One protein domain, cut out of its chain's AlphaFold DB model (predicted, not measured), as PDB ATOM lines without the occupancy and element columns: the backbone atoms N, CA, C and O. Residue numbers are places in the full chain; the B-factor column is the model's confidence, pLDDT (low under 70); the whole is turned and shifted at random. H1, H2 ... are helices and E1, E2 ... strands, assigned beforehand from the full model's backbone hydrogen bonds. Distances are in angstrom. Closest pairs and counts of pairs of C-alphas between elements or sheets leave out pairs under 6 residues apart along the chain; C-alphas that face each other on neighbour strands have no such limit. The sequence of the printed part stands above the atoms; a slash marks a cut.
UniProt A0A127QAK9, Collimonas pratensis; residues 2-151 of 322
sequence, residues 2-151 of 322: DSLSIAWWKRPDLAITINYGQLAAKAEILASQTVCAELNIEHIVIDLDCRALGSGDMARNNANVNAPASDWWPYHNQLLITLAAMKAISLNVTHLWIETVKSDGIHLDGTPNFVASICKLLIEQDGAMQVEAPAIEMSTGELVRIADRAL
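This is residues 2 to 151 of the 322 residues of a protein of Collimonas pratensis (UniProt A0A127QAK9). Two small pairs of parallel strands, E1 with E2 and E3 with E4, make the middle of the domain, with E1 near E3, and helices lie to both sides of them. H4 lies over E1 and E3 on one side, with H6 beyond it on E4; on the other side H2 covers E1 and E2, H1 comes next to H2, and H7 packs on H1, away from H2. A loose end, the short H3 and the long loop of residues 60 to 75, reaches far from the middle at one end of the longest axis. The printed part has 150 residues, with seven named helices and four named strands in the order H1 E1 H2 E2 H3 H4 E3 H5 H6 E4 H7; its class is mixed, helices and strands. The whole is compact, with a radius of gyration of the C-alphas of 15.4 A and spans of 44 by 35 by 28 A.

E1 is residues 14 to 19 and E2 is residues 42 to 47, each 16.6 A from first to last C-alpha; C-alpha 14 is at (-20.559, -2.567, -19.729). Between them comes H2, residues 25 to 39, the longest helix, 20.8 A. E3 is residues 95 to 97, 6.6 A, and E4 is residues 130 to 132, 6.7 A. H4 is residues 76 to 89, 20.4 A, and H6 is residues 112 to 123, 16.5 A. H1 is residues 2 to 10, 11.8 A, and begins at C-alpha 2, (-20.746, 5.006, -34.034). H7 is residues 140 to 149, 14.1 A, and ends at C-alpha 149, (-11.777, 15.415, -28.291). The short helices are H3, residues 56 to 59, 5.6 A, and H5, residues 102 to 106, 8.7 A.

E1 and E2 are parallel neighbours at 20 degrees, with N 17 and O 44 within hydrogen-bond range at 2.9 A and N 15 and O 42 at 2.8 A. E1, H2 and E2 form a strand-helix-strand unit, two parallel neighbour strands with a helix between them in the chain, and its crossover is right-handed. The closest C-alphas of H2 and E2 are those of Cys 36 and His 43, 6.2 A apart. The closest C-alphas of E1 and H4 are those of Ile 16 and Ala 84, 6.8 A apart, and those of H4 and E3 are Ala 85 and Leu 96, 7.3 A apart. E3 and E4 are parallel neighbours at 22 degrees, with N 96 and O 130 within hydrogen-bond range at 2.8 A; with H5 and H6 they form a second such unit. The closest C-alphas of H6 and E4 are those of Cys 119 and Val 131, 4.9 A apart. H4 and H6 are close but not clearly touching, with Gln 78 and Ile 118 closest, their C-alphas 7.6 A apart. H1 and H7 touch, with the C-alphas of Trp 9 and Ala 147 closest at 4.7 A, at a shallow tilt of 30 degrees, the same way. H1 and H2 only just touch, with 3 pairs of C-alphas within 8 A, the closest those of Leu 4 and Val 35 at 7.1 A. H5 and H7 are close but not clearly touching, while H3 and H4 are apart. Every O i to N i+4 pair is within hydrogen-bond range in H1, H2, H4, H6 and H7; in H5 0 of 1 is, with 0 of 2 O i to N i+3 pairs, and H3 is too short for an O i to N i+4 pair.

The two C-alphas farthest apart are those of Val 65 and Leu 151, 45.3 A. The printed part has no cut. The link from H3 to H4, 16 residues, is long. The mean pLDDT of the printed part is 87.0, and it is under 70 at residues 58 to 59, residue 71 and residues 148 to 151.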
ATOM      1  N   ASP A   2     -20.029   4.168 -34.992       81.94
ATOM      2  CA  ASP A   2     -20.746   5.006 -34.034       81.94
ATOM      3  C   ASP A   2     -20.745   4.411 -32.613       81.94
ATOM      4  O   ASP A   2     -20.329   5.104 -31.688       81.94
ATOM      5  N   SER A   3     -21.036   3.116 -32.426       82.25
ATOM      6  CA  SER A   3     -20.887   2.401 -31.135       82.25
ATOM      7  C   SER A   3     -19.511   2.551 -30.517       82.25
ATOM      8  O   SER A   3     -19.403   2.817 -29.326       82.25
ATOM      9  N   LEU A   4     -18.452   2.395 -31.312       84.50
ATOM     10  CA  LEU A   4     -17.074   2.537 -30.832       84.50
ATOM     11  C   LEU A   4     -16.804   3.970 -30.370       84.50
ATOM     12  O   LEU A   4     -16.185   4.181 -29.332       84.50
ATOM     13  N   SER A   5     -17.317   4.948 -31.116       84.19
ATOM     14  CA  SER A   5     -17.186   6.366 -30.782       84.19
ATOM     15  C   SER A   5     -17.965   6.713 -29.508       84.19
ATOM     16  O   SER A   5     -17.457   7.444 -28.664       84.19
ATOM     17  N   ILE A   6     -19.160   6.143 -29.317       87.31
ATOM     18  CA  ILE A   6     -19.946   6.289 -28.083       87.31
ATOM     19  C   ILE A   6     -19.252   5.593 -26.910       87.31
ATOM     20  O   ILE A   6     -19.135   6.199 -25.851       87.31
ATOM     21  N   ALA A   7     -18.755   4.365 -27.080       87.38
ATOM     22  CA  ALA A   7     -18.027   3.643 -26.036       87.38
ATOM     23  C   ALA A   7     -16.774   4.415 -25.596       87.38
ATOM     24  O   ALA A   7     -16.507   4.547 -24.403       87.38
ATOM     25  N   TRP A   8     -16.053   4.997 -26.557       85.62
ATOM     26  CA  TRP A   8     -14.897   5.846 -26.296       85.62
ATOM     27  C   TRP A   8     -15.271   7.152 -25.580       85.62
ATOM     28  O   TRP A   8     -14.618   7.527 -24.606       85.62
ATOM     29  N   TRP A   9     -16.328   7.832 -26.037       87.75
ATOM     30  CA  TRP A   9     -16.795   9.105 -25.483       87.75
ATOM     31  C   TRP A   9     -17.401   8.959 -24.081       87.75
ATOM     32  O   TRP A   9     -17.103   9.752 -23.192       87.75
ATOM     33  N   LYS A  10     -18.277   7.970 -23.883       88.69
ATOM     34  CA  LYS A  10     -19.092   7.823 -22.671       88.69
ATOM     35  C   LYS A  10     -18.491   6.905 -21.619       88.69
ATOM     36  O   LYS A  10     -18.895   7.024 -20.469       88.69
ATOM     37  N   ARG A  11     -17.559   6.024 -21.998       89.06
ATOM     38  CA  ARG A  11     -16.906   5.057 -21.098       89.06
ATOM     39  C   ARG A  11     -17.923   4.278 -20.242       89.06
ATOM     40  O   ARG A  11     -17.900   4.406 -19.022       89.06
ATOM     41  N   PRO A  12     -18.848   3.523 -20.867       91.94
ATOM     42  CA  PRO A  12     -19.834   2.749 -20.120       91.94
ATOM     43  C   PRO A  12     -19.159   1.666 -19.274       91.94
ATOM     44  O   PRO A  12     -18.113   1.145 -19.656       91.94
ATOM     45  N   ASP A  13     -19.802   1.273 -18.174       92.81
ATOM     46  CA  ASP A  13     -19.328   0.168 -17.330       92.81
ATOM     47  C   ASP A  13     -19.345  -1.176 -18.080       92.81
ATOM     48  O   ASP A  13     -18.511  -2.051 -17.846       92.81
ATOM     49  N   LEU A  14     -20.302  -1.331 -19.003       94.94
ATOM     50  CA  LEU A  14     -20.559  -2.567 -19.729       94.94
ATOM     51  C   LEU A  14     -20.983  -2.297 -21.178       94.94
ATOM     52  O   LEU A  14     -21.740  -1.368 -21.461       94.94
ATOM     53  N   ALA A  15     -20.537  -3.156 -22.093       96.00
ATOM     54  CA  ALA A  15     -20.928  -3.162 -23.496       96.00
ATOM     55  C   ALA A  15     -21.630  -4.479 -23.864       96.00
ATOM     56  O   ALA A  15     -21.193  -5.561 -23.470       96.00
ATOM     57  N   ILE A  16     -22.696  -4.394 -24.665       96.12
ATOM     58  CA  ILE A  16     -23.435  -5.557 -25.178       96.12
ATOM     59  C   ILE A  16     -23.374  -5.552 -26.707       96.12
ATOM     60  O   ILE A  16     -23.824  -4.601 -27.338       96.12
ATOM     61  N   THR A  17     -22.873  -6.633 -27.304       95.94
ATOM     62  CA  THR A  17     -22.968  -6.884 -28.751       95.94
ATOM     63  C   THR A  17     -23.952  -8.017 -29.002       95.94
ATOM     64  O   THR A  17     -23.875  -9.062 -28.359       95.94
ATOM     65  N   ILE A  18     -24.868  -7.831 -29.952       95.12
ATOM     66  CA  ILE A  18     -25.894  -8.823 -30.281       95.12
ATOM     67  C   ILE A  18     -25.602  -9.412 -31.660       95.12
ATOM     68  O   ILE A  18     -25.656  -8.723 -32.677       95.12
ATOM     69  N   ASN A  19     -25.314 -10.708 -31.691       94.31
ATOM     70  CA  ASN A  19     -25.373 -11.517 -32.895       94.31
ATOM     71  C   ASN A  19     -26.812 -11.999 -33.071       94.31
ATOM     72  O   ASN A  19     -27.220 -12.969 -32.437       94.31
ATOM     73  N   TYR A  20     -27.572 -11.316 -33.923       90.81
ATOM     74  CA  TYR A  20     -28.934 -11.703 -34.285       90.81
ATOM     75  C   TYR A  20     -28.982 -12.564 -35.566       90.81
ATOM     76  O   TYR A  20     -30.047 -12.784 -36.150       90.81
ATOM     77  N   GLY A  21     -27.822 -13.049 -36.027       86.56
ATOM     78  CA  GLY A  21     -27.657 -13.816 -37.261       86.56
ATOM     79  C   GLY A  21     -27.265 -12.973 -38.481       86.56
ATOM     80  O   GLY A  21     -27.314 -13.474 -39.608       86.56
ATOM     81  N   GLN A  22     -26.868 -11.714 -38.280       84.19
ATOM     82  CA  GLN A  22     -26.403 -10.836 -39.349       84.19
ATOM     83  C   GLN A  22     -25.103 -11.326 -39.987       84.19
ATOM     84  O   GLN A  22     -24.230 -11.909 -39.343       84.19
ATOM     85  N   LEU A  23     -24.934 -11.043 -41.280       79.56
ATOM     86  CA  LEU A  23     -23.762 -11.491 -42.040       79.56
ATOM     87  C   LEU A  23     -22.439 -10.943 -41.490       79.56
ATOM     88  O   LEU A  23     -21.421 -11.633 -41.545       79.56
ATOM     89  N   ALA A  24     -22.465  -9.723 -40.954       80.50
ATOM     90  CA  ALA A  24     -21.294  -9.036 -40.424       80.50
ATOM     91  C   ALA A  24     -20.929  -9.443 -38.984       80.50
ATOM     92  O   ALA A  24     -19.877  -9.027 -38.499       80.50
ATOM     93  N   ALA A  25     -21.718 -10.309 -38.327       86.06
ATOM     94  CA  ALA A  25     -21.618 -10.578 -36.889       86.06
ATOM     95  C   ALA A  25     -20.196 -10.932 -36.435       86.06
ATOM     96  O   ALA A  25     -19.699 -10.408 -35.444       86.06
ATOM     97  N   LYS A  26     -19.488 -11.782 -37.193       84.88
ATOM     98  CA  LYS A  26     -18.114 -12.181 -36.848       84.88
ATOM     99  C   LYS A  26     -17.144 -10.993 -36.819       84.88
ATOM    100  O   LYS A  26     -16.284 -10.938 -35.946       84.88
ATOM    101  N   ALA A  27     -17.249 -10.086 -37.789       77.62
ATOM    102  CA  ALA A  27     -16.379  -8.915 -37.870       77.62
ATOM    103  C   ALA A  27     -16.746  -7.882 -36.795       77.62
ATOM    104  O   ALA A  27     -15.855  -7.335 -36.149       77.62
ATOM    105  N   GLU A  28     -18.042  -7.673 -36.564       85.50
ATOM    106  CA  GLU A  28     -18.560  -6.758 -35.543       85.50
ATOM    107  C   GLU A  28     -18.159  -7.195 -34.133       85.50
ATOM    108  O   GLU A  28     -17.596  -6.396 -33.392       85.50
ATOM    109  N   ILE A  29     -18.337  -8.475 -33.787       91.06
ATOM    110  CA  ILE A  29     -17.934  -9.017 -32.481       91.06
ATOM    111  C   ILE A  29     -16.434  -8.825 -32.255       91.06
ATOM    112  O   ILE A  29     -16.039  -8.369 -31.186       91.06
ATOM    113  N   LEU A  30     -15.598  -9.141 -33.250       88.38
ATOM    114  CA  LEU A  30     -14.146  -8.998 -33.126       88.38
ATOM    115  C   LEU A  30     -13.740  -7.535 -32.894       88.38
ATOM    116  O   LEU A  30     -12.887  -7.254 -32.048       88.38
ATOM    117  N   ALA A  31     -14.353  -6.604 -33.628       79.31
ATOM    118  CA  ALA A  31     -14.107  -5.178 -33.460       79.31
ATOM    119  C   ALA A  31     -14.549  -4.694 -32.070       79.31
ATOM    120  O   ALA A  31     -13.771  -4.037 -31.378       79.31
ATOM    121  N   SER A  32     -15.754  -5.071 -31.628       89.75
ATOM    122  CA  SER A  32     -16.271  -4.720 -30.302       89.75
ATOM    123  C   SER A  32     -15.402  -5.284 -29.177       89.75
ATOM    124  O   SER A  32     -15.065  -4.542 -28.260       89.75
ATOM    125  N   GLN A  33     -14.974  -6.547 -29.270       93.00
ATOM    126  CA  GLN A  33     -14.089  -7.178 -28.284       93.00
ATOM    127  C   GLN A  33     -12.750  -6.451 -28.174       93.00
ATOM    128  O   GLN A  33     -12.280  -6.188 -27.070       93.00
ATOM    129  N   THR A  34     -12.151  -6.108 -29.316       86.62
ATOM    130  CA  THR A  34     -10.859  -5.412 -29.359       86.62
ATOM    131  C   THR A  34     -10.954  -4.050 -28.679       86.62
ATOM    132  O   THR A  34     -10.121  -3.720 -27.841       86.62
ATOM    133  N   VAL A  35     -11.993  -3.272 -28.995       84.06
ATOM    134  CA  VAL A  35     -12.171  -1.949 -28.390       84.06
ATOM    135  C   VAL A  35     -12.519  -2.059 -26.910       84.06
ATOM    136  O   VAL A  35     -11.911  -1.366 -26.108       84.06
ATOM    137  N   CYS A  36     -13.426  -2.948 -26.507       92.00
ATOM    138  CA  CYS A  36     -13.763  -3.091 -25.088       92.00
ATOM    139  C   CYS A  36     -12.549  -3.519 -24.250       92.00
ATOM    140  O   CYS A  36     -12.368  -3.001 -23.152       92.00
ATOM    141  N   ALA A  37     -11.685  -4.391 -24.784       91.56
ATOM    142  CA  ALA A  37     -10.432  -4.761 -24.131       91.56
ATOM    143  C   ALA A  37      -9.492  -3.556 -23.954       91.56
ATOM    144  O   ALA A  37      -8.959  -3.360 -22.866       91.56
ATOM    145  N   GLU A  38      -9.336  -2.722 -24.987       87.44
ATOM    146  CA  GLU A  38      -8.502  -1.514 -24.930       87.44
ATOM    147  C   GLU A  38      -9.051  -0.469 -23.944       87.44
ATOM    148  O   GLU A  38      -8.300   0.203 -23.242       87.44
ATOM    149  N   LEU A  39     -10.378  -0.338 -23.857       86.88
ATOM    150  CA  LEU A  39     -11.037   0.614 -22.959       86.88
ATOM    151  C   LEU A  39     -11.271   0.071 -21.548       86.88
ATOM    152  O   LEU A  39     -11.796   0.810 -20.716       86.88
ATOM    153  N   ASN A  40     -10.888  -1.181 -21.281       93.31
ATOM    154  CA  ASN A  40     -11.168  -1.892 -20.036       93.31
ATOM    155  C   ASN A  40     -12.669  -1.881 -19.667       93.31
ATOM    156  O   ASN A  40     -13.041  -1.622 -18.524       93.31
ATOM    157  N   ILE A  41     -13.525  -2.141 -20.659       94.75
ATOM    158  CA  ILE A  41     -14.984  -2.241 -20.522       94.75
ATOM    159  C   ILE A  41     -15.372  -3.720 -20.519       94.75
ATOM    160  O   ILE A  41     -14.920  -4.487 -21.375       94.75
ATOM    161  N   GLU A  42     -16.236  -4.131 -19.589       95.75
ATOM    162  CA  GLU A  42     -16.770  -5.493 -19.593       95.75
ATOM    163  C   GLU A  42     -17.644  -5.708 -20.836       95.75
ATOM    164  O   GLU A  42     -18.575  -4.945 -21.101       95.75
ATOM    165  N   HIS A  43     -17.350  -6.746 -21.624       96.69
ATOM    166  CA  HIS A  43     -18.028  -6.999 -22.896       96.69
ATOM    167  C   HIS A  43     -18.822  -8.299 -22.876       96.69
ATOM    168  O   HIS A  43     -18.275  -9.379 -22.650       96.69
ATOM    169  N   ILE A  44     -20.116  -8.198 -23.174       96.50
ATOM    170  CA  ILE A  44     -21.034  -9.330 -23.267       96.50
ATOM    171  C   ILE A  44     -21.508  -9.489 -24.703       96.50
ATOM    172  O   ILE A  44     -21.986  -8.548 -25.334       96.50
ATOM    173  N   VAL A  45     -21.439 -10.721 -25.199       96.38
ATOM    174  CA  VAL A  45     -21.995 -11.093 -26.499       96.38
ATOM    175  C   VAL A  45     -23.258 -11.919 -26.284       96.38
ATOM    176  O   VAL A  45     -23.236 -12.926 -25.576       96.38
ATOM    177  N   ILE A  46     -24.359 -11.489 -26.895       95.75
ATOM    178  CA  ILE A  46     -25.610 -12.248 -26.972       95.75
ATOM    179  C   ILE A  46     -25.664 -12.895 -28.352       95.75
ATOM    180  O   ILE A  46     -25.565 -12.195 -29.353       95.75
ATOM    181  N   ASP A  47     -25.834 -14.214 -28.403       94.88
ATOM    182  CA  ASP A  47     -25.996 -14.959 -29.652       94.88
ATOM    183  C   ASP A  47     -27.415 -15.523 -29.740       94.88
ATOM    184  O   ASP A  47     -27.826 -16.332 -28.903       94.88
ATOM    185  N   LEU A  48     -28.177 -15.042 -30.719       91.44
ATOM    186  CA  LEU A  48     -29.546 -15.460 -30.979       91.44
ATOM    187  C   LEU A  48     -29.841 -15.391 -32.478       91.44
ATOM    188  O   LEU A  48     -30.031 -14.319 -33.032       91.44
ATOM    189  N   ASP A  49     -29.958 -16.529 -33.150       88.12
ATOM    190  CA  ASP A  49     -30.263 -16.535 -34.581       88.12
ATOM    191  C   ASP A  49     -31.719 -16.126 -34.868       88.12
ATOM    192  O   ASP A  49     -32.652 -16.919 -34.724       88.12
ATOM    193  N   CYS A  50     -31.910 -14.887 -35.325       87.25
ATOM    194  CA  CYS A  50     -33.211 -14.325 -35.673       87.25
ATOM    195  C   CYS A  50     -33.499 -14.360 -37.182       87.25
ATOM    196  O   CYS A  50     -34.523 -13.824 -37.605       87.25
ATOM    197  N   ARG A  51     -32.657 -14.990 -38.020       83.31
ATOM    198  CA  ARG A  51     -32.792 -14.963 -39.499       83.31
ATOM    199  C   ARG A  51     -34.151 -15.407 -40.020       83.31
ATOM    200  O   ARG A  51     -34.597 -14.902 -41.044       83.31
ATOM    201  N   ALA A  52     -34.837 -16.292 -39.299       83.94
ATOM    202  CA  ALA A  52     -36.195 -16.721 -39.632       83.94
ATOM    203  C   ALA A  52     -37.233 -15.576 -39.624       83.94
ATOM    204  O   ALA A  52     -38.277 -15.702 -40.259       83.94
ATOM    205  N   LEU A  53     -36.957 -14.477 -38.914       83.81
ATOM    206  CA  LEU A  53     -37.809 -13.288 -38.803       83.81
ATOM    207  C   LEU A  53     -37.348 -12.137 -39.715       83.81
ATOM    208  O   LEU A  53     -38.033 -11.120 -39.819       83.81
ATOM    209  N   GLY A  54     -36.176 -12.277 -40.338       76.31
ATOM    210  CA  GLY A  54     -35.541 -11.235 -41.132       76.31
ATOM    211  C   GLY A  54     -36.065 -11.124 -42.561       76.31
ATOM    212  O   GLY A  54     -36.740 -12.007 -43.092       76.31
ATOM    213  N   SER A  55     -35.711 -10.014 -43.202       76.31
ATOM    214  CA  SER A  55     -36.023  -9.700 -44.598       76.31
ATOM    215  C   SER A  55     -34.747  -9.250 -45.309       76.31
ATOM    216  O   SER A  55     -33.835  -8.729 -44.670       76.31
ATOM    217  N   GLY A  56     -34.690  -9.443 -46.629       77.25
ATOM    218  CA  GLY A  56     -33.655  -8.837 -47.461       77.25
ATOM    219  C   GLY A  56     -32.250  -9.438 -47.324       77.25
ATOM    220  O   GLY A  56     -32.061 -10.574 -46.872       77.25
ATOM    221  N   ASP A  57     -31.253  -8.653 -47.734       71.94
ATOM    222  CA  ASP A  57     -29.862  -9.076 -47.935       71.94
ATOM    223  C   ASP A  57     -29.215  -9.587 -46.640       71.94
ATOM    224  O   ASP A  57     -28.531 -10.616 -46.645       71.94
ATOM    225  N   MET A  58     -29.494  -8.932 -45.505       68.81
ATOM    226  CA  MET A  58     -28.965  -9.328 -44.194       68.81
ATOM    227  C   MET A  58     -29.491 -10.690 -43.719       68.81
ATOM    228  O   MET A  58     -28.778 -11.412 -43.022       68.81
ATOM    229  N   ALA A  59     -30.706 -11.068 -44.128       68.56
ATOM    230  CA  ALA A  59     -31.313 -12.366 -43.831       68.56
ATOM    231  C   ALA A  59     -31.069 -13.418 -44.932       68.56
ATOM    232  O   ALA A  59     -31.468 -14.572 -44.772       68.56
ATOM    233  N   ARG A  60     -30.421 -13.036 -46.048       72.62
ATOM    234  CA  ARG A  60     -30.318 -13.824 -47.293       72.62
ATOM    235  C   ARG A  60     -31.684 -14.275 -47.827       72.62
ATOM    236  O   ARG A  60     -31.841 -15.418 -48.257       72.62
ATOM    237  N   ASN A  61     -32.668 -13.381 -47.786       71.75
ATOM    238  CA  ASN A  61     -34.032 -13.638 -48.237       71.75
ATOM    239  C   ASN A  61     -34.521 -12.519 -49.174       71.75
ATOM    240  O   ASN A  61     -33.885 -11.476 -49.300       71.75
ATOM    241  N   ASN A  62     -35.665 -12.718 -49.830       76.00
ATOM    242  CA  ASN A  62     -36.293 -11.669 -50.630       76.00
ATOM    243  C   ASN A  62     -36.697 -10.488 -49.736       76.00
ATOM    244  O   ASN A  62     -37.227 -10.682 -48.638       76.00
ATOM    245  N   ALA A  63     -36.469  -9.264 -50.215       76.25
ATOM    246  CA  ALA A  63     -36.911  -8.064 -49.521       76.25
ATOM    247  C   ALA A  63     -38.447  -8.017 -49.456       76.25
ATOM    248  O   ALA A  63     -39.143  -8.313 -50.431       76.25
ATOM    249  N   ASN A  64     -38.982  -7.649 -48.294       79.31
ATOM    250  CA  ASN A  64     -40.410  -7.426 -48.119       79.31
ATOM    251  C   ASN A  64     -40.886  -6.246 -48.987       79.31
ATOM    252  O   ASN A  64     -40.150  -5.286 -49.194       79.31
ATOM    253  N   VAL A  65     -42.143  -6.265 -49.437       80.38
ATOM    254  CA  VAL A  65     -42.749  -5.146 -50.190       80.38
ATOM    255  C   VAL A  65     -42.743  -3.823 -49.414       80.38
ATOM    256  O   VAL A  65     -42.712  -2.755 -50.014       80.38
ATOM    257  N   ASN A  66     -42.745  -3.895 -48.083       78.75
ATOM    258  CA  ASN A  66     -42.711  -2.734 -47.198       78.75
ATOM    259  C   ASN A  66     -41.283  -2.283 -46.849       78.75
ATOM    260  O   ASN A  66     -41.122  -1.371 -46.041       78.75
ATOM    261  N   ALA A  67     -40.252  -2.939 -47.394       76.50
ATOM    262  CA  ALA A  67     -38.868  -2.643 -47.065       76.50
ATOM    263  C   ALA A  67     -38.426  -1.315 -47.717       76.50
ATOM    264  O   ALA A  67     -38.451  -1.208 -48.944       76.50
ATOM    265  N   PRO A  68     -37.992  -0.309 -46.938       73.94
ATOM    266  CA  PRO A  68     -37.437   0.930 -47.480       73.94
ATOM    267  C   PRO A  68     -36.082   0.731 -48.182       73.94
ATOM    268  O   PRO A  68     -35.697   1.572 -48.991       73.94
ATOM    269  N   ALA A  69     -35.368  -0.363 -47.890       72.00
ATOM    270  CA  ALA A  69     -34.079  -0.722 -48.483       72.00
ATOM    271  C   ALA A  69     -33.897  -2.253 -48.531       72.00
ATOM    272  O   ALA A  69     -34.606  -2.982 -47.835       72.00
ATOM    273  N   SER A  70     -32.979  -2.761 -49.361       73.94
ATOM    274  CA  SER A  70     -32.795  -4.211 -49.555       73.94
ATOM    275  C   SER A  70     -32.150  -4.911 -48.361       73.94
ATOM    276  O   SER A  70     -32.364  -6.102 -48.170       73.94
ATOM    277  N   ASP A  71     -31.412  -4.181 -47.535       65.25
ATOM    278  CA  ASP A  71     -30.804  -4.622 -46.280       65.25
ATOM    279  C   ASP A  71     -31.743  -4.479 -45.069       65.25
ATOM    280  O   ASP A  71     -31.402  -4.908 -43.968       65.25
ATOM    281  N   TRP A  72     -32.942  -3.923 -45.260       77.19
ATOM    282  CA  TRP A  72     -33.868  -3.628 -44.174       77.19
ATOM    283  C   TRP A  72     -34.395  -4.883 -43.467       77.19
ATOM    284  O   TRP A  72     -34.983  -5.783 -44.079       77.19
ATOM    285  N   TRP A  73     -34.278  -4.867 -42.139       79.88
ATOM    286  CA  TRP A  73     -34.814  -5.879 -41.240       79.88
ATOM    287  C   TRP A  73     -35.989  -5.310 -40.425       79.88
ATOM    288  O   TRP A  73     -35.850  -4.253 -39.807       79.88
ATOM    289  N   PRO A  74     -37.157  -5.977 -40.389       81.62
ATOM    290  CA  PRO A  74     -38.341  -5.441 -39.724       81.62
ATOM    291  C   PRO A  74     -38.148  -5.322 -38.208       81.62
ATOM    292  O   PRO A  74     -37.758  -6.287 -37.553       81.62
ATOM    293  N   TYR A  75     -38.487  -4.152 -37.651       87.44
ATOM    294  CA  TYR A  75     -38.426  -3.852 -36.209       87.44
ATOM    295  C   TYR A  75     -37.051  -4.119 -35.582       87.44
ATOM    296  O   TYR A  75     -36.953  -4.560 -34.436       87.44
ATOM    297  N   HIS A  76     -35.991  -3.876 -36.350       87.62
ATOM    298  CA  HIS A  76     -34.630  -4.234 -35.989       87.62
ATOM    299  C   HIS A  76     -34.191  -3.612 -34.660       87.62
ATOM    300  O   HIS A  76     -33.872  -4.339 -33.719       87.62
ATOM    301  N   ASN A  77     -34.255  -2.284 -34.531       91.44
ATOM    302  CA  ASN A  77     -33.789  -1.623 -33.311       91.44
ATOM    303  C   ASN A  77     -34.680  -1.969 -32.115       91.44
ATOM    304  O   ASN A  77     -34.180  -2.148 -31.007       91.44
ATOM    305  N   GLN A  78     -35.988  -2.155 -32.330       94.56
ATOM    306  CA  GLN A  78     -36.899  -2.614 -31.277       94.56
ATOM    307  C   GLN A  78     -36.494  -3.991 -30.735       94.56
ATOM    308  O   GLN A  78     -36.464  -4.186 -29.517       94.56
ATOM    309  N   LEU A  79     -36.166  -4.934 -31.623       93.25
ATOM    310  CA  LEU A  79     -35.691  -6.263 -31.247       93.25
ATOM    311  C   LEU A  79     -34.386  -6.170 -30.448       93.25
ATOM    312  O   LEU A  79     -34.312  -6.714 -29.348       93.25
ATOM    313  N   LEU A  80     -33.382  -5.460 -30.973       94.12
ATOM    314  CA  LEU A  80     -32.070  -5.355 -30.331       94.12
ATOM    315  C   LEU A  80     -32.147  -4.699 -28.953       94.12
ATOM    316  O   LEU A  80     -31.580  -5.222 -27.995       94.12
ATOM    317  N   ILE A  81     -32.896  -3.603 -28.831       95.56
ATOM    318  CA  ILE A  81     -33.105  -2.908 -27.557       95.56
ATOM    319  C   ILE A  81     -33.770  -3.836 -26.541       95.56
ATOM    320  O   ILE A  81     -33.343  -3.898 -25.391       95.56
ATOM    321  N   THR A  82     -34.781  -4.598 -26.967       94.88
ATOM    322  CA  THR A  82     -35.482  -5.539 -26.087       94.88
ATOM    323  C   THR A  82     -34.538  -6.639 -25.595       94.88
ATOM    324  O   THR A  82     -34.473  -6.901 -24.396       94.88
ATOM    325  N   LEU A  83     -33.758  -7.247 -26.494       94.81
ATOM    326  CA  LEU A  83     -32.787  -8.290 -26.142       94.81
ATOM    327  C   LEU A  83     -31.684  -7.766 -25.210       94.81
ATOM    328  O   LEU A  83     -31.340  -8.428 -24.227       94.81
ATOM    329  N   ALA A  84     -31.161  -6.566 -25.484       95.38
ATOM    330  CA  ALA A  84     -30.193  -5.902 -24.618       95.38
ATOM    331  C   ALA A  84     -30.782  -5.639 -23.227       95.38
ATOM    332  O   ALA A  84     -30.161  -6.010 -22.235       95.38
ATOM    333  N   ALA A  85     -31.990  -5.072 -23.141       94.81
ATOM    334  CA  ALA A  85     -32.658  -4.766 -21.878       94.81
ATOM    335  C   ALA A  85     -32.908  -6.027 -21.032       94.81
ATOM    336  O   ALA A  85     -32.597  -6.041 -19.840       94.81
ATOM    337  N   MET A  86     -33.374  -7.118 -21.655       94.25
ATOM    338  CA  MET A  86     -33.559  -8.415 -20.988       94.25
ATOM    339  C   MET A  86     -32.263  -8.913 -20.337       94.25
ATOM    340  O   MET A  86     -32.281  -9.415 -19.212       94.25
ATOM    341  N   LYS A  87     -31.124  -8.772 -21.027       94.38
ATOM    342  CA  LYS A  87     -29.823  -9.171 -20.480       94.38
ATOM    343  C   LYS A  87     -29.319  -8.187 -19.423       94.38
ATOM    344  O   LYS A  87     -28.818  -8.625 -18.388       94.38
ATOM    345  N   ALA A  88     -29.469  -6.891 -19.668       93.62
ATOM    346  CA  ALA A  88     -28.984  -5.799 -18.833       93.62
ATOM    347  C   ALA A  88     -29.568  -5.840 -17.408       93.62
ATOM    348  O   ALA A  88     -28.827  -5.656 -16.442       93.62
ATOM    349  N   ILE A  89     -30.847  -6.206 -17.254       91.31
ATOM    350  CA  ILE A  89     -31.483  -6.365 -15.931       91.31
ATOM    351  C   ILE A  89     -30.741  -7.398 -15.068       91.31
ATOM    352  O   ILE A  89     -30.502  -7.159 -13.887       91.31
ATOM    353  N   SER A  90     -30.301  -8.520 -15.652       91.38
ATOM    354  CA  SER A  90     -29.546  -9.552 -14.914       91.38
ATOM    355  C   SER A  90     -28.170  -9.085 -14.419       91.38
ATOM    356  O   SER A  90     -27.543  -9.767 -13.613       91.38
ATOM    357  N   LEU A  91     -27.705  -7.936 -14.910       92.56
ATOM    358  CA  LEU A  91     -26.403  -7.338 -14.625       92.56
ATOM    359  C   LEU A  91     -26.529  -6.089 -13.739       92.56
ATOM    360  O   LEU A  91     -25.548  -5.382 -13.546       92.56
ATOM    361  N   ASN A  92     -27.727  -5.810 -13.205       90.88
ATOM    362  CA  ASN A  92     -28.048  -4.596 -12.443       90.88
ATOM    363  C   ASN A  92     -27.835  -3.286 -13.225       90.88
ATOM    364  O   ASN A  92     -27.652  -2.223 -12.631       90.88
ATOM    365  N   VAL A  93     -27.882  -3.345 -14.557       93.06
ATOM    366  CA  VAL A  93     -27.858  -2.153 -15.406       93.06
ATOM    367  C   VAL A  93     -29.244  -1.511 -15.388       93.06
ATOM    368  O   VAL A  93     -30.258  -2.199 -15.480       93.06
ATOM    369  N   THR A  94     -29.284  -0.185 -15.272       92.62
ATOM    370  CA  THR A  94     -30.529   0.607 -15.233       92.62
ATOM    371  C   THR A  94     -30.670   1.558 -16.419       92.62
ATOM    372  O   THR A  94     -31.768   2.040 -16.685       92.62
ATOM    373  N   HIS A  95     -29.568   1.827 -17.124       94.69
ATOM    374  CA  HIS A  95     -29.506   2.745 -18.254       94.69
ATOM    375  C   HIS A  95     -28.788   2.063 -19.416       94.69
ATOM    376  O   HIS A  95     -27.663   1.587 -19.269       94.69
ATOM    377  N   LEU A  96     -29.443   2.027 -20.569       95.12
ATOM    378  CA  LEU A  96     -28.913   1.489 -21.810       95.12
ATOM    379  C   LEU A  96     -28.698   2.633 -22.802       95.12
ATOM    380  O   LEU A  96     -29.631   3.351 -23.162       95.12
ATOM    381  N   TRP A  97     -27.470   2.762 -23.290       95.94
ATOM    382  CA  TRP A  97     -27.169   3.639 -24.414       95.94
ATOM    383  C   TRP A  97     -27.170   2.857 -25.714       95.94
ATOM    384  O   TRP A  97     -26.551   1.797 -25.807       95.94
ATOM    385  N   ILE A  98     -27.847   3.402 -26.719       94.19
ATOM    386  CA  ILE A  98     -27.880   2.837 -28.065       94.19
ATOM    387  C   ILE A  98     -27.119   3.719 -29.045       94.19
ATOM    388  O   ILE A  98     -27.075   4.947 -28.913       94.19
ATOM    389  N   GLU A  99     -26.533   3.075 -30.049       85.38
ATOM    390  CA  GLU A  99     -25.954   3.766 -31.188       85.38
ATOM    391  C   GLU A  99     -27.073   4.128 -32.167       85.38
ATOM    392  O   GLU A  99     -27.604   3.292 -32.885       85.38
ATOM    393  N   THR A 100     -27.483   5.390 -32.158       89.69
ATOM    394  CA  THR A 100     -28.204   5.948 -33.297       89.69
ATOM    395  C   THR A 100     -27.766   7.384 -33.511       89.69
ATOM    396  O   THR A 100     -27.514   8.121 -32.551       89.69
ATOM    397  N   VAL A 101     -27.600   7.736 -34.778       89.50
ATOM    398  CA  VAL A 101     -27.121   9.026 -35.268       89.50
ATOM    399  C   VAL A 101     -28.142   9.630 -36.226       89.50
ATOM    400  O   VAL A 101     -29.059   8.966 -36.704       89.50
ATOM    401  N   LYS A 102     -27.969  10.907 -36.562       87.88
ATOM    402  CA  LYS A 102     -28.927  11.687 -37.357       87.88
ATOM    403  C   LYS A 102     -29.328  11.038 -38.688       87.88
ATOM    404  O   LYS A 102     -30.456  11.223 -39.145       87.88
ATOM    405  N   SER A 103     -28.416  10.310 -39.334       84.12
ATOM    406  CA  SER A 103     -28.689   9.611 -40.598       84.12
ATOM    407  C   SER A 103     -29.640   8.427 -40.448       84.12
ATOM    408  O   SER A 103     -30.314   8.088 -41.416       84.12
ATOM    409  N   ASP A 104     -29.748   7.838 -39.259       84.56
ATOM    410  CA  ASP A 104     -30.578   6.652 -39.019       84.56
ATOM    411  C   ASP A 104     -32.068   6.990 -38.974       84.56
ATOM    412  O   ASP A 104     -32.913   6.109 -39.118       84.56
ATOM    413  N   GLY A 105     -32.410   8.279 -38.859       83.50
ATOM    414  CA  GLY A 105     -33.784   8.775 -38.914       83.50
ATOM    415  C   GLY A 105     -34.508   8.509 -40.242       83.50
ATOM    416  O   GLY A 105     -35.703   8.786 -40.340       83.50
ATOM    417  N   ILE A 106     -33.826   7.961 -41.258       84.00
ATOM    418  CA  ILE A 106     -34.473   7.395 -42.456       84.00
ATOM    419  C   ILE A 106     -35.341   6.172 -42.120       84.00
ATOM    420  O   ILE A 106     -36.296   5.875 -42.840       84.00
ATOM    421  N   HIS A 107     -35.031   5.478 -41.021       84.88
ATOM    422  CA  HIS A 107     -35.822   4.391 -40.468       84.88
ATOM    423  C   HIS A 107     -36.590   4.895 -39.245       84.88
ATOM    424  O   HIS A 107     -36.058   5.616 -38.400       84.88
ATOM    425  N   LEU A 108     -37.868   4.521 -39.132       88.62
ATOM    426  CA  LEU A 108     -38.730   5.000 -38.043       88.62
ATOM    427  C   LEU A 108     -38.180   4.625 -36.659       88.62
ATOM    428  O   LEU A 108     -38.311   5.407 -35.716       88.62
ATOM    429  N   ASP A 109     -37.532   3.467 -36.559       88.19
ATOM    430  CA  ASP A 109     -36.900   2.937 -35.354       88.19
ATOM    431  C   ASP A 109     -35.489   3.503 -35.075       88.19
ATOM    432  O   ASP A 109     -34.838   3.087 -34.120       88.19
ATOM    433  N   GLY A 110     -35.037   4.489 -35.858       88.88
ATOM    434  CA  GLY A 110     -33.875   5.346 -35.578       88.88
ATOM    435  C   GLY A 110     -34.248   6.775 -35.153       88.88
ATOM    436  O   GLY A 110     -33.383   7.632 -35.012       88.88
ATOM    437  N   THR A 111     -35.539   7.083 -34.976       93.38
ATOM    438  CA  THR A 111     -35.994   8.455 -34.683       93.38
ATOM    439  C   THR A 111     -36.040   8.776 -33.182       93.38
ATOM    440  O   THR A 111     -36.340   7.892 -32.371       93.38
ATOM    441  N   PRO A 112     -35.887  10.056 -32.779       94.25
ATOM    442  CA  PRO A 112     -36.047  10.469 -31.379       94.25
ATOM    443  C   PRO A 112     -37.404  10.092 -30.777       94.25
ATOM    444  O   PRO A 112     -37.489   9.683 -29.620       94.25
ATOM    445  N   ASN A 113     -38.475  10.170 -31.576       95.50
ATOM    446  CA  ASN A 113     -39.820   9.791 -31.143       95.50
ATOM    447  C   ASN A 113     -39.918   8.299 -30.810       95.50
ATOM    448  O   ASN A 113     -40.574   7.926 -29.833       95.50
ATOM    449  N   PHE A 114     -39.269   7.446 -31.606       96.19
ATOM    450  CA  PHE A 114     -39.202   6.019 -31.325       96.19
ATOM    451  C   PHE A 114     -38.408   5.744 -30.044       96.19
ATOM    452  O   PHE A 114     -38.931   5.064 -29.163       96.19
ATOM    453  N   VAL A 115     -37.214   6.334 -29.889       96.44
ATOM    454  CA  VAL A 115     -36.378   6.158 -28.685       96.44
ATOM    455  C   VAL A 115     -37.124   6.598 -27.421       96.44
ATOM    456  O   VAL A 115     -37.152   5.873 -26.427       96.44
ATOM    457  N   ALA A 116     -37.830   7.730 -27.469       96.00
ATOM    458  CA  ALA A 116     -38.661   8.182 -26.355       96.00
ATOM    459  C   ALA A 116     -39.820   7.216 -26.042       96.00
ATOM    460  O   ALA A 116     -40.184   7.034 -24.880       96.00
ATOM    461  N   SER A 117     -40.415   6.598 -27.066       97.06
ATOM    462  CA  SER A 117     -41.536   5.666 -26.900       97.06
ATOM    463  C   SER A 117     -41.086   4.326 -26.321       97.06
ATOM    464  O   SER A 117     -41.722   3.817 -25.399       97.06
ATOM    465  N   ILE A 118     -39.973   3.769 -26.809       96.38
ATOM    466  CA  ILE A 118     -39.440   2.504 -26.294       96.38
ATOM    467  C   ILE A 118     -38.860   2.663 -24.885       96.38
ATOM    468  O   ILE A 118     -39.039   1.776 -24.059       96.38
ATOM    469  N   CYS A 119     -38.256   3.814 -24.571       96.38
ATOM    470  CA  CYS A 119     -37.813   4.127 -23.214       96.38
ATOM    471  C   CYS A 119     -38.998   4.132 -22.232       96.38
ATOM    472  O   CYS A 119     -38.943   3.462 -21.207       96.38
ATOM    473  N   LYS A 120     -40.122   4.780 -22.584       96.62
ATOM    474  CA  LYS A 120     -41.352   4.721 -21.771       96.62
ATOM    475  C   LYS A 120     -41.842   3.288 -21.563       96.62
ATOM    476  O   LYS A 120     -42.133   2.915 -20.433       96.62
ATOM    477  N   LEU A 121     -41.885   2.492 -22.632       95.94
ATOM    478  CA  LEU A 121     -42.318   1.095 -22.559       95.94
ATOM    479  C   LEU A 121     -41.435   0.263 -21.616       95.94
ATOM    480  O   LEU A 121     -41.952  -0.558 -20.868       95.94
ATOM    481  N   LEU A 122     -40.116   0.466 -21.646       95.06
ATOM    482  CA  LEU A 122     -39.168  -0.275 -20.809       95.06
ATOM    483  C   LEU A 122     -39.159   0.190 -19.351       95.06
ATOM    484  O   LEU A 122     -38.975  -0.635 -18.459       95.06
ATOM    485  N   ILE A 123     -39.425   1.473 -19.093       95.44
ATOM    486  CA  ILE A 123     -39.606   1.998 -17.733       95.44
ATOM    487  C   ILE A 123     -40.840   1.377 -17.058       95.44
ATOM    488  O   ILE A 123     -40.832   1.167 -15.848       95.44
ATOM    489  N   GLU A 124     -41.888   1.061 -17.825       94.00
ATOM    490  CA  GLU A 124     -43.091   0.383 -17.316       94.00
ATOM    491  C   GLU A 124     -42.859  -1.097 -16.953       94.00
ATOM    492  O   GLU A 124     -43.719  -1.706 -16.317       94.00
ATOM    493  N   GLN A 125     -41.724  -1.686 -17.345       90.00
ATOM    494  CA  GLN A 125     -41.368  -3.069 -17.021       90.00
ATOM    495  C   GLN A 125     -40.588  -3.178 -15.702       90.00
ATOM    496  O   GLN A 125     -40.031  -2.207 -15.181       90.00
ATOM    497  N   ASP A 126     -40.500  -4.406 -15.186       83.56
ATOM    498  CA  ASP A 126     -39.667  -4.727 -14.028       83.56
ATOM    499  C   ASP A 126     -38.206  -4.308 -14.271       83.56
ATOM    500  O   ASP A 126     -37.597  -4.654 -15.282       83.56
ATOM    501  N   GLY A 127     -37.641  -3.545 -13.333       84.69
ATOM    502  CA  GLY A 127     -36.288  -2.985 -13.433       84.69
ATOM    503  C   GLY A 127     -36.220  -1.540 -13.940       84.69
ATOM    504  O   GLY A 127     -35.165  -0.927 -13.801       84.69
ATOM    505  N   ALA A 128     -37.327  -0.981 -14.453       91.56
ATOM    506  CA  ALA A 128     -37.444   0.420 -14.873       91.56
ATOM    507  C   ALA A 128     -36.297   0.897 -15.792       91.56
ATOM    508  O   ALA A 128     -35.734   1.978 -15.603       91.56
ATOM    509  N   MET A 129     -35.934   0.061 -16.771       94.50
ATOM    510  CA  MET A 129     -34.797   0.289 -17.663       94.50
ATOM    511  C   MET A 129     -34.996   1.557 -18.498       94.50
ATOM    512  O   MET A 129     -35.975   1.676 -19.235       94.50
ATOM    513  N   GLN A 130     -34.029   2.467 -18.437       95.94
ATOM    514  CA  GLN A 130     -33.998   3.663 -19.273       95.94
ATOM    515  C   GLN A 130     -33.180   3.407 -20.534       95.94
ATOM    516  O   GLN A 130     -32.134   2.762 -20.484       95.94
ATOM    517  N   VAL A 131     -33.640   3.932 -21.669       95.69
ATOM    518  CA  VAL A 131     -32.916   3.865 -22.943       95.69
ATOM    519  C   VAL A 131     -32.709   5.265 -23.485       95.69
ATOM    520  O   VAL A 131     -33.660   6.043 -23.585       95.69
ATOM    521  N   GLU A 132     -31.477   5.568 -23.878       95.44
ATOM    522  CA  GLU A 132     -31.115   6.847 -24.479       95.44
ATOM    523  C   GLU A 132     -30.202   6.653 -25.689       95.44
ATOM    524  O   GLU A 132     -29.449   5.684 -25.789       95.44
ATOM    525  N   ALA A 133     -30.234   7.628 -26.591       95.25
ATOM    526  CA  ALA A 133     -29.381   7.692 -27.767       95.25
ATOM    527  C   ALA A 133     -28.550   8.986 -27.740       95.25
ATOM    528  O   ALA A 133     -28.991  10.013 -28.265       95.25
ATOM    529  N   PRO A 134     -27.351   8.983 -27.126       93.06
ATOM    530  CA  PRO A 134     -26.590  10.211 -26.884       93.06
ATOM    531  C   PRO A 134     -26.177  10.979 -28.148       93.06
ATOM    532  O   PRO A 134     -25.918  12.177 -28.075       93.06
ATOM    533  N   ALA A 135     -26.082  10.289 -29.288       93.25
ATOM    534  CA  ALA A 135     -25.602  10.836 -30.554       93.25
ATOM    535  C   ALA A 135     -26.716  11.071 -31.591       93.25
ATOM    536  O   ALA A 135     -26.410  11.391 -32.736       93.25
ATOM    537  N   ILE A 136     -27.995  10.956 -31.211       93.56
ATOM    538  CA  ILE A 136     -29.122  10.915 -32.163       93.56
ATOM    539  C   ILE A 136     -29.268  12.169 -33.033       93.56
ATOM    540  O   ILE A 136     -29.688  12.088 -34.182       93.56
ATOM    541  N   GLU A 137     -28.856  13.329 -32.522       92.94
ATOM    542  CA  GLU A 137     -28.877  14.600 -33.261       92.94
ATOM    543  C   GLU A 137     -27.557  14.896 -33.993       92.94
ATOM    544  O   GLU A 137     -27.441  15.896 -34.706       92.94
ATOM    545  N   MET A 138     -26.547  14.039 -33.825       91.06
ATOM    546  CA  MET A 138     -25.206  14.201 -34.381       91.06
ATOM    547  C   MET A 138     -25.068  13.409 -35.679       91.06
ATOM    548  O   MET A 138     -25.577  12.299 -35.818       91.06
ATOM    549  N   SER A 139     -24.328  13.949 -36.640       89.69
ATOM    550  CA  SER A 139     -23.756  13.139 -37.716       89.69
ATOM    551  C   SER A 139     -22.626  12.251 -37.181       89.69
ATOM    552  O   SER A 139     -21.943  12.621 -36.224       89.69
ATOM    553  N   THR A 140     -22.337  11.131 -37.853       82.31
ATOM    554  CA  THR A 140     -21.170  10.281 -37.542       82.31
ATOM    555  C   THR A 140     -19.870  11.088 -37.466       82.31
ATOM    556  O   THR A 140     -19.067  10.899 -36.559       82.31
ATOM    557  N   GLY A 141     -19.668  12.063 -38.361       82.38
ATOM    558  CA  GLY A 141     -18.479  12.923 -38.333       82.38
ATOM    559  C   GLY A 141     -18.418  13.881 -37.134       82.38
ATOM    560  O   GLY A 141     -17.332  14.252 -36.696       82.38
ATOM    561  N   GLU A 142     -19.554  14.326 -36.594       84.69
ATOM    562  CA  GLU A 142     -19.599  15.090 -35.335       84.69
ATOM    563  C   GLU A 142     -19.332  14.189 -34.132       84.69
ATOM    564  O   GLU A 142     -18.530  14.557 -33.276       84.69
ATOM    565  N   LEU A 143     -19.927  12.995 -34.114       83.25
ATOM    566  CA  LEU A 143     -19.703  11.996 -33.076       83.25
ATOM    567  C   LEU A 143     -18.224  11.596 -32.991       83.25
ATOM    568  O   LEU A 143     -17.647  11.634 -31.907       83.25
ATOM    569  N   VAL A 144     -17.588  11.287 -34.126       79.69
ATOM    570  CA  VAL A 144     -16.158  10.949 -34.172       79.69
ATOM    571  C   VAL A 144     -15.304  12.106 -33.654       79.69
ATOM    572  O   VAL A 144     -14.396  11.869 -32.874       79.69
ATOM    573  N   ARG A 145     -15.616  13.364 -33.998       79.19
ATOM    574  CA  ARG A 145     -14.885  14.532 -33.469       79.19
ATOM    575  C   ARG A 145     -15.061  14.718 -31.963       79.19
ATOM    576  O   ARG A 145     -14.138  15.166 -31.297       79.19
ATOM    577  N   ILE A 146     -16.233  14.405 -31.417       80.69
ATOM    578  CA  ILE A 146     -16.466  14.452 -29.967       80.69
ATOM    579  C   ILE A 146     -15.703  13.325 -29.266       80.69
ATOM    580  O   ILE A 146     -15.083  13.572 -28.234       80.69
ATOM    581  N   ALA A 147     -15.701  12.121 -29.838       72.12
ATOM    582  CA  ALA A 147     -14.899  11.012 -29.336       72.12
ATOM    583  C   ALA A 147     -13.390  11.323 -29.413       72.12
ATOM    584  O   ALA A 147     -12.661  11.053 -28.465       72.12
ATOM    585  N   ASP A 148     -12.938  11.972 -30.489       63.81
ATOM    586  CA  ASP A 148     -11.550  12.402 -30.694       63.81
ATOM    587  C   ASP A 148     -11.135  13.539 -29.747       63.81
ATOM    588  O   ASP A 148     -10.017  13.573 -29.253       63.81
ATOM    589  N   ARG A 149     -12.052  14.432 -29.357       54.88
ATOM    590  CA  ARG A 149     -11.777  15.415 -28.291       54.88
ATOM    591  C   ARG A 149     -11.469  14.769 -26.942       54.88
ATOM    592  O   ARG A 149     -10.740  15.367 -26.161       54.88
ATOM    593  N   ALA A 150     -11.950  13.553 -26.685       50.53
ATOM    594  CA  ALA A 150     -11.558  12.795 -25.498       50.53
ATOM    595  C   ALA A 150     -10.117  12.234 -25.577       50.53
ATOM    596  O   ALA A 150      -9.639  11.699 -24.583       50.53
ATOM    597  N   LEU A 151      -9.425  12.345 -26.726       46.22
ATOM    598  CA  LEU A 151      -7.985  12.067 -26.886       46.22
ATOM    599  C   LEU A 151      -7.095  13.300 -26.641       46.22
ATOM    600  O   LEU A 151      -5.893  13.146 -26.452       46.22
TER     601      LEU A 151